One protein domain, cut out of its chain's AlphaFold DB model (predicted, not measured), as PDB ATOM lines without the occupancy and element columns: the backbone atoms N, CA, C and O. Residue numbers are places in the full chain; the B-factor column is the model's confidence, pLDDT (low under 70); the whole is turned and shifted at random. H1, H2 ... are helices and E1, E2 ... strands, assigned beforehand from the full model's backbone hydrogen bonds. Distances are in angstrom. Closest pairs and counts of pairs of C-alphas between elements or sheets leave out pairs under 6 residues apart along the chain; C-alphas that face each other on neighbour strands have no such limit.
ATOM      1  N   ARG A 109      29.441  90.566  20.434       60.41
ATOM      2  CA  ARG A 109      29.255  89.098  20.434       60.41
ATOM      3  C   ARG A 109      30.354  88.279  21.137       60.41
ATOM      4  O   ARG A 109      30.276  87.064  21.111       60.41
ATOM      5  N   HIS A 110      31.386  88.915  21.695       66.69
ATOM      6  CA  HIS A 110      32.501  88.219  22.347       66.69
ATOM      7  C   HIS A 110      32.779  88.814  23.735       66.69
ATOM      8  O   HIS A 110      33.594  89.736  23.872       66.69
ATOM      9  N   ALA A 111      32.135  88.264  24.765       65.62
ATOM     10  CA  ALA A 111      32.284  88.636  26.172       65.62
ATOM     11  C   ALA A 111      33.729  88.505  26.656       65.62
ATOM     12  O   ALA A 111      34.223  89.341  27.415       65.62
ATOM     13  N   ARG A 112      34.457  87.510  26.132       66.06
ATOM     14  CA  ARG A 112      35.864  87.245  26.472       66.06
ATOM     15  C   ARG A 112      36.796  88.450  26.268       66.06
ATOM     16  O   ARG A 112      37.819  88.540  26.939       66.06
ATOM     17  N   ASN A 113      36.466  89.375  25.360       76.56
ATOM     18  CA  ASN A 113      37.299  90.547  25.055       76.56
ATOM     19  C   ASN A 113      36.703  91.873  25.560       76.56
ATOM     20  O   ASN A 113      37.168  92.951  25.179       76.56
ATOM     21  N   ILE A 114      35.679  91.810  26.416       79.62
ATOM     22  CA  ILE A 114      35.158  92.989  27.104       79.62
ATOM     23  C   ILE A 114      36.236  93.482  28.075       79.62
ATOM     24  O   ILE A 114      36.745  92.732  28.910       79.62
ATOM     25  N   LYS A 115      36.616  94.755  27.929       84.06
ATOM     26  CA  LYS A 115      37.530  95.440  28.845       84.06
ATOM     27  C   LYS A 115      36.707  96.070  29.962       84.06
ATOM     28  O   LYS A 115      35.905  96.962  29.697       84.06
ATOM     29  N   VAL A 116      36.924  95.617  31.188       84.75
ATOM     30  CA  VAL A 116      36.342  96.183  32.403       84.75
ATOM     31  C   VAL A 116      37.370  97.125  33.030       84.75
ATOM     32  O   VAL A 116      38.575  96.857  33.019       84.75
ATOM     33  N   TRP A 117      36.906  98.267  33.524       83.38
ATOM     34  CA  TRP A 117      37.743  99.234  34.229       83.38
ATOM     35  C   TRP A 117      37.822  98.858  35.712       83.38
ATOM     36  O   TRP A 117      36.790  98.783  36.371       83.38
ATOM     37  N   PHE A 118      39.036  98.653  36.231       81.94
ATOM     38  CA  PHE A 118      39.294  98.453  37.659       81.94
ATOM     39  C   PHE A 118      40.313  99.493  38.134       81.94
ATOM     40  O   PHE A 118      41.487  99.461  37.753       81.94
ATOM     41  N   GLY A 119      39.855 100.447  38.949       84.81
ATOM     42  CA  GLY A 119      40.685 101.552  39.433       84.81
ATOM     43  C   GLY A 119      41.196 102.409  38.276       84.81
ATOM     44  O   GLY A 119      40.407 103.075  37.626       84.81
ATOM     45  N   HIS A 120      42.503 102.369  38.015       84.88
ATOM     46  CA  HIS A 120      43.197 103.109  36.946       84.88
ATOM     47  C   HIS A 120      43.716 102.214  35.803       84.88
ATOM     48  O   HIS A 120      44.410 102.693  34.906       84.88
ATOM     49  N   LYS A 121      43.406 100.908  35.813       84.44
ATOM     50  CA  LYS A 121      43.848  99.960  34.776       84.44
ATOM     51  C   LYS A 121      42.655  99.292  34.093       84.44
ATOM     52  O   LYS A 121      41.684  98.886  34.726       84.44
ATOM     53  N   GLN A 122      42.746  99.145  32.771       86.44
ATOM     54  CA  GLN A 122      41.807  98.329  32.003       86.44
ATOM     55  C   GLN A 122      42.240  96.865  32.043       86.44
ATOM     56  O   GLN A 122      43.366  96.544  31.659       86.44
ATOM     57  N   MET A 123      41.335  95.974  32.445       88.31
ATOM     58  CA  MET A 123      41.552  94.526  32.417       88.31
ATOM     59  C   MET A 123      40.515  93.844  31.527       88.31
ATOM     60  O   MET A 123      39.373  94.284  31.423       88.31
ATOM     61  N   ARG A 124      40.912  92.768  30.845       86.81
ATOM     62  CA  ARG A 124      39.967  91.932  30.091       86.81
ATOM     63  C   ARG A 124      39.200  91.039  31.057       86.81
ATOM     64  O   ARG A 124      39.787  90.553  32.021       86.81
ATOM     65  N   LEU A 125      37.934  90.772  30.755       83.94
ATOM     66  CA  LEU A 125      37.082  89.895  31.558       83.94
ATOM     67  C   LEU A 125      37.698  88.498  31.755       83.94
ATOM     68  O   LEU A 125      37.624  87.964  32.853       83.94
ATOM     69  N   SER A 126      38.391  87.955  30.743       83.69
ATOM     70  CA  SER A 126      39.139  86.694  30.862       83.69
ATOM     71  C   SER A 126      40.159  86.716  31.998       83.69
ATOM     72  O   SER A 126      40.223  85.785  32.789       83.69
ATOM     73  N   ASN A 127      40.919  87.805  32.102       85.31
ATOM     74  CA  ASN A 127      41.983  87.940  33.089       85.31
ATOM     75  C   ASN A 127      41.390  88.153  34.486       85.31
ATOM     76  O   ASN A 127      41.936  87.664  35.465       85.31
ATOM     77  N   VAL A 128      40.261  88.866  34.578       86.00
ATOM     78  CA  VAL A 128      39.533  89.065  35.839       86.00
ATOM     79  C   VAL A 128      38.975  87.735  36.340       86.00
ATOM     80  O   VAL A 128      39.196  87.385  37.495       86.00
ATOM     81  N   LEU A 129      38.314  86.963  35.471       85.50
ATOM     82  CA  LEU A 129      37.807  85.640  35.834       85.50
ATOM     83  C   LEU A 129      38.926  84.671  36.210       85.50
ATOM     84  O   LEU A 129      38.742  83.874  37.119       85.50
ATOM     85  N   GLU A 130      40.081  84.742  35.555       86.25
ATOM     86  CA  GLU A 130      41.235  83.905  35.890       86.25
ATOM     87  C   GLU A 130      41.833  84.243  37.266       86.25
ATOM     88  O   GLU A 130      42.315  83.354  37.970       86.25
ATOM     89  N   VAL A 131      41.792  85.515  37.674       86.75
ATOM     90  CA  VAL A 131      42.185  85.935  39.028       86.75
ATOM     91  C   VAL A 131      41.165  85.447  40.057       86.75
ATOM     92  O   VAL A 131      41.553  84.833  41.045       86.75
ATOM     93  N   VAL A 132      39.867  85.641  39.801       86.88
ATOM     94  CA  VAL A 132      38.793  85.181  40.699       86.88
ATOM     95  C   VAL A 132      38.807  83.656  40.835       86.88
ATOM     96  O   VAL A 132      38.701  83.131  41.936       86.88
ATOM     97  N   ALA A 133      38.998  82.920  39.743       86.25
ATOM     98  CA  ALA A 133      39.042  81.463  39.779       86.25
ATOM     99  C   ALA A 133      40.221  80.925  40.593       86.25
ATOM    100  O   ALA A 133      40.062  79.925  41.290       86.25
ATOM    101  N   ARG A 134      41.378  81.599  40.550       86.25
ATOM    102  CA  ARG A 134      42.515  81.262  41.416       86.25
ATOM    103  C   ARG A 134      42.202  81.490  42.892       86.25
ATOM    104  O   ARG A 134      42.562  80.644  43.700       86.25
ATOM    105  N   GLU A 135      41.497  82.570  43.220       88.62
ATOM    106  CA  GLU A 135      41.101  82.880  44.601       88.62
ATOM    107  C   GLU A 135      40.157  81.819  45.186       88.62
ATOM    108  O   GLU A 135      40.311  81.393  46.327       88.62
ATOM    109  N   PHE A 136      39.208  81.332  44.383       85.94
ATOM    110  CA  PHE A 136      38.230  80.322  44.802       85.94
ATOM    111  C   PHE A 136      38.649  78.873  44.487       85.94
ATOM    112  O   PHE A 136      37.839  77.959  44.635       85.94
ATOM    113  N   ASN A 137      39.897  78.649  44.051       86.56
ATOM    114  CA  ASN A 137      40.446  77.347  43.646       86.56
ATOM    115  C   ASN A 137      39.559  76.581  42.631       86.56
ATOM    116  O   ASN A 137      39.383  75.364  42.709       86.56
ATOM    117  N   ALA A 138      38.958  77.318  41.694       82.88
ATOM    118  CA  ALA A 138      38.027  76.803  40.696       82.88
ATOM    119  C   ALA A 138      38.753  76.207  39.475       82.88
ATOM    120  O   ALA A 138      39.809  76.677  39.049       82.88
ATOM    121  N   SER A 139      38.153  75.180  38.870       86.00
ATOM    122  CA  SER A 139      38.701  74.487  37.699       86.00
ATOM    123  C   SER A 139      38.670  75.368  36.436       86.00
ATOM    124  O   SER A 139      37.684  76.075  36.205       86.00
ATOM    125  N   PRO A 140      39.673  75.279  35.537       78.94
ATOM    126  CA  PRO A 140      39.677  76.008  34.264       78.94
ATOM    127  C   PRO A 140      38.475  75.677  33.361       78.94
ATOM    128  O   PRO A 140      38.064  76.519  32.560       78.94
ATOM    129  N   MET A 141      37.852  74.499  33.513       81.00
ATOM    130  CA  MET A 141      36.592  74.193  32.818       81.00
ATOM    131  C   MET A 141      35.429  75.063  33.307       81.00
ATOM    132  O   MET A 141      34.624  75.503  32.489       81.00
ATOM    133  N   GLN A 142      35.360  75.362  34.609       83.06
ATOM    134  CA  GLN A 142      34.298  76.202  35.173       83.06
ATOM    135  C   GLN A 142      34.404  77.639  34.653       83.06
ATOM    136  O   GLN A 142      33.390  78.260  34.355       83.06
ATOM    137  N   ILE A 143      35.624  78.144  34.444       83.62
ATOM    138  CA  ILE A 143      35.856  79.471  33.851       83.62
ATOM    139  C   ILE A 143      35.313  79.536  32.423       83.62
ATOM    140  O   ILE A 143      34.636  80.495  32.055       83.62
ATOM    141  N   HIS A 144      35.603  78.515  31.612       82.94
ATOM    142  CA  HIS A 144      35.094  78.443  30.245       82.94
ATOM    143  C   HIS A 144      33.572  78.326  30.193       82.94
ATOM    144  O   HIS A 144      32.955  78.946  29.328       82.94
ATOM    145  N   GLN A 145      32.973  77.589  31.127       88.00
ATOM    146  CA  GLN A 145      31.524  77.481  31.239       88.00
ATOM    147  C   GLN A 145      30.889  78.827  31.602       88.00
ATOM    148  O   GLN A 145      29.998  79.279  30.896       88.00
ATOM    149  N   VAL A 146      31.426  79.533  32.601       85.44
ATOM    150  CA  VAL A 146      30.935  80.866  32.984       85.44
ATOM    151  C   VAL A 146      31.114  81.881  31.849       85.44
ATOM    152  O   VAL A 146      30.219  82.684  31.598       85.44
ATOM    153  N   LEU A 147      32.236  81.840  31.119       85.94
ATOM    154  CA  LEU A 147      32.441  82.673  29.926       85.94
ATOM    155  C   LEU A 147      31.389  82.391  28.843       85.94
ATOM    156  O   LEU A 147      30.845  83.340  28.281       85.94
ATOM    157  N   ASN A 148      31.088  81.117  28.578       88.12
ATOM    158  CA  ASN A 148      30.058  80.722  27.616       88.12
ATOM    159  C   ASN A 148      28.651  81.131  28.075       88.12
ATOM    160  O   ASN A 148      27.867  81.601  27.253       88.12
ATOM    161  N   ASP A 149      28.345  81.010  29.366       89.44
ATOM    162  CA  ASP A 149      27.064  81.437  29.936       89.44
ATOM    163  C   ASP A 149      26.896  82.959  29.824       89.44
ATOM    164  O   ASP A 149      25.831  83.448  29.453       89.44
ATOM    165  N   LEU A 150      27.964  83.730  30.054       85.94
ATOM    166  CA  LEU A 150      27.987  85.179  29.828       85.94
ATOM    167  C   LEU A 150      27.780  85.537  28.351       85.94
ATOM    168  O   LEU A 150      27.009  86.450  28.048       85.94
ATOM    169  N   ASP A 151      28.438  84.826  27.434       86.06
ATOM    170  CA  ASP A 151      28.231  84.998  25.992       86.06
ATOM    171  C   ASP A 151      26.772  84.689  25.600       86.06
ATOM    172  O   ASP A 151      26.154  85.459  24.855       86.06
ATOM    173  N   PHE A 152      26.188  83.623  26.158       87.06
ATOM    174  CA  PHE A 152      24.786  83.262  25.958       87.06
ATOM    175  C   PHE A 152      23.837  84.344  26.487       87.06
ATOM    176  O   PHE A 152      23.004  84.834  25.725       87.06
ATOM    177  N   LEU A 153      24.002  84.793  27.734       85.81
ATOM    178  CA  LEU A 153      23.150  85.818  28.347       85.81
ATOM    179  C   LEU A 153      23.217  87.158  27.609       85.81
ATOM    180  O   LEU A 153      22.189  87.798  27.392       85.81
ATOM    181  N   ILE A 154      24.410  87.578  27.173       83.69
ATOM    182  CA  ILE A 154      24.560  88.790  26.359       83.69
ATOM    183  C   ILE A 154      23.827  88.616  25.026       83.69
ATOM    184  O   ILE A 154      23.173  89.553  24.565       83.69
ATOM    185  N   SER A 155      23.904  87.436  24.407       81.62
ATOM    186  CA  SER A 155      23.195  87.162  23.155       81.62
ATOM    187  C   SER A 155      21.672  87.135  23.329       81.62
ATOM    188  O   SER A 155      20.950  87.680  22.490       81.62
ATOM    189  N   ASP A 156      21.181  86.587  24.439       85.06
ATOM    190  CA  ASP A 156      19.755  86.453  24.722       85.06
ATOM    191  C   ASP A 156      19.122  87.803  25.083       85.06
ATOM    192  O   ASP A 156      18.161  88.231  24.443       85.06
ATOM    193  N   ALA A 157      19.755  88.571  25.976       79.62
ATOM    194  CA  ALA A 157      19.338  89.938  26.293       79.62
ATOM    195  C   ALA A 157      19.302  90.832  25.039       79.62
ATOM    196  O   ALA A 157      18.437  91.700  24.881       79.62
ATOM    197  N   GLN A 158      20.225  90.609  24.097       75.69
ATOM    198  CA  GLN A 158      20.205  91.304  22.815       75.69
ATOM    199  C   GLN A 158      19.006  90.906  21.951       75.69
ATOM    200  O   GLN A 158      18.405  91.811  21.358       75.69
ATOM    201  N   ASN A 159      18.683  89.612  21.872       78.69
ATOM    202  CA  ASN A 159      17.555  89.083  21.105       78.69
ATOM    203  C   ASN A 159      16.215  89.562  21.666       78.69
ATOM    204  O   ASN A 159      15.374  90.013  20.888       78.69
ATOM    205  N   VAL A 160      16.046  89.555  22.991       79.75
ATOM    206  CA  VAL A 160      14.858  90.093  23.673       79.75
ATOM    207  C   VAL A 160      14.665  91.567  23.318       79.75
ATOM    208  O   VAL A 160      13.638  91.934  22.758       79.75
ATOM    209  N   ALA A 161      15.706  92.390  23.467       73.00
ATOM    210  CA  ALA A 161      15.620  93.806  23.117       73.00
ATOM    211  C   ALA A 161      15.372  94.068  21.614       73.00
ATOM    212  O   ALA A 161      14.918  95.148  21.250       73.00
ATOM    213  N   ILE A 162      15.697  93.132  20.713       72.00
ATOM    214  CA  ILE A 162      15.310  93.234  19.291       72.00
ATOM    215  C   ILE A 162      13.839  92.848  19.114       72.00
ATOM    216  O   ILE A 162      13.117  93.513  18.371       72.00
ATOM    217  N   LYS A 163      13.395  91.791  19.798       73.88
ATOM    218  CA  LYS A 163      12.022  91.290  19.745       73.88
ATOM    219  C   LYS A 163      11.027  92.317  20.283       73.88
ATOM    220  O   LYS A 163       9.988  92.493  19.661       73.88
ATOM    221  N   ASP A 164      11.373  93.047  21.339       73.00
ATOM    222  CA  ASP A 164      10.530  94.115  21.895       73.00
ATOM    223  C   ASP A 164      10.364  95.283  20.912       73.00
ATOM    224  O   ASP A 164       9.261  95.794  20.708       73.00
ATOM    225  N   VAL A 165      11.444  95.665  20.219       69.00
ATOM    226  CA  VAL A 165      11.389  96.692  19.165       69.00
ATOM    227  C   VAL A 165      10.528  96.220  17.990       69.00
ATOM    228  O   VAL A 165       9.698  96.982  17.503       69.00
ATOM    229  N   ALA A 166      10.668  94.958  17.569       62.34
ATOM    230  CA  ALA A 166       9.870  94.385  16.485       62.34
ATOM    231  C   ALA A 166       8.385  94.224  16.862       62.34
ATOM    232  O   ALA A 166       7.510  94.528  16.058       62.34
ATOM    233  N   ALA A 167       8.078  93.803  18.093       65.19
ATOM    234  CA  ALA A 167       6.708  93.694  18.591       65.19
ATOM    235  C   ALA A 167       6.011  95.063  18.651       65.19
ATOM    236  O   ALA A 167       4.820  95.163  18.367       65.19
ATOM    237  N   THR A 168       6.768  96.125  18.941       59.34
ATOM    238  CA  THR A 168       6.268  97.507  18.918       59.34
ATOM    239  C   THR A 168       5.976  98.001  17.494       59.34
ATOM    240  O   THR A 168       5.104  98.847  17.312       59.34
ATOM    241  N   GLU A 169       6.673  97.485  16.476       52.22
ATOM    242  CA  GLU A 169       6.398  97.800  15.064       52.22
ATOM    243  C   GLU A 169       5.220  97.006  14.482       52.22
ATOM    244  O   GLU A 169       4.540  97.524  13.608       52.22
ATOM    245  N   ILE A 170       4.956  95.782  14.955       53.28
ATOM    246  CA  ILE A 170       3.848  94.940  14.455       53.28
ATOM    247  C   ILE A 170       2.491  95.369  15.040       53.28
ATOM    248  O   ILE A 170       1.457  95.158  14.415       53.28
ATOM    249  N   ASN A 171       2.484  95.971  16.233       47.97
ATOM    250  CA  ASN A 171       1.266  96.421  16.919       47.97
ATOM    251  C   ASN A 171       0.880  97.881  16.582       47.97
ATOM    252  O   ASN A 171       0.083  98.491  17.296       47.97
ATOM    253  N   LYS A 172       1.484  98.453  15.533       42.84
ATOM    254  CA  LYS A 172       1.276  99.819  15.038       42.84
ATOM    255  C   LYS A 172       0.869  99.795  13.572       42.84
ATOM    256  O   LYS A 172       0.045 100.657  13.203       42.84
TER     257      LYS A 172
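AT A GLANCE: This is residues 109 to 172 of the 172 residues of the protein "Ion_trans_2 domain-containing protein" of Meloidogyne hapla (UniProt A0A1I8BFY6). One long helix, H2, makes the longest axis, and a small head sits at the end where it begins: the short helix H1 folds against residues 140 to 147 of H2 as a V-shaped helical hairpin, and a hairpin of two short strands, E1 and E2, leads into H1. The other end of H2 sticks out as an arm, with residues 159 to 172 standing free. The printed part has 64 residues, with two named strands and then two named helices in the order E1, E2, H1, H2; the sheet E1 - E2 is antiparallel and the class is mostly helix. The whole is only just extended, close to loose, with a radius of gyration of the C-alphas of 16.3 A, and its flat outline spans 52 by 29 by 15 A.

HOW THE PARTS SIT: E1, residues 115 to 118, and E2, residues 121 to 124, form a hairpin of antiparallel neighbour strands, with 140 degrees between their directions. The C-alphas of Lys 115 and Arg 124 face each other at 4.4 A. N 116 and O 123, 2.8 A apart, and N 118 and O 121, 3.1 A apart, are within hydrogen-bond range. A tight link joins E2 to H1, residues 125 to 135. The closest C-alphas of E1 and H1 are those of Lys 115 and Leu 125, 6.2 A apart. H1 and H2, residues 140 to 170, form a helical hairpin: they run opposite ways at a steep tilt of 42 degrees. They touch, H2 with residues 140 to 147 alone, and their closest C-alphas are those of Leu 129 and Ile 143, 6.8 A apart. H2 is apart from both E1 and E2. In H1 every O i to N i+4 pair is within hydrogen-bond range; in H2 it is 26 of 27.

IN THESE COORDINATES: E1 begins with C-alpha 115 at (37.530, 95.440, 28.845) and measures 9.5 A from first to last C-alpha. E2, Lys 121 to Arg 124, measures 10.1 A. H1, Leu 125 to Glu 135, measures 15.3 A. H2 runs 45.1 A from C-alpha 140 at (39.677, 76.008, 34.264) to C-alpha 170 at (3.848, 94.940, 14.455).

THE WHOLE: The two C-alphas farthest apart are those of Asn 137 and Lys 172, the chain's last residue, at 53.5 A. Without the stretch that stands free, the body of 50 residues spans 30 by 29 by 12 A. The printed part has no cut, and the links E1 to E2, E2 to H1 and H1 to H2 are tight. The mean pLDDT of the printed part is 78.9; residues 109 to 112 and 165 to 172 of this predicted model are under 70.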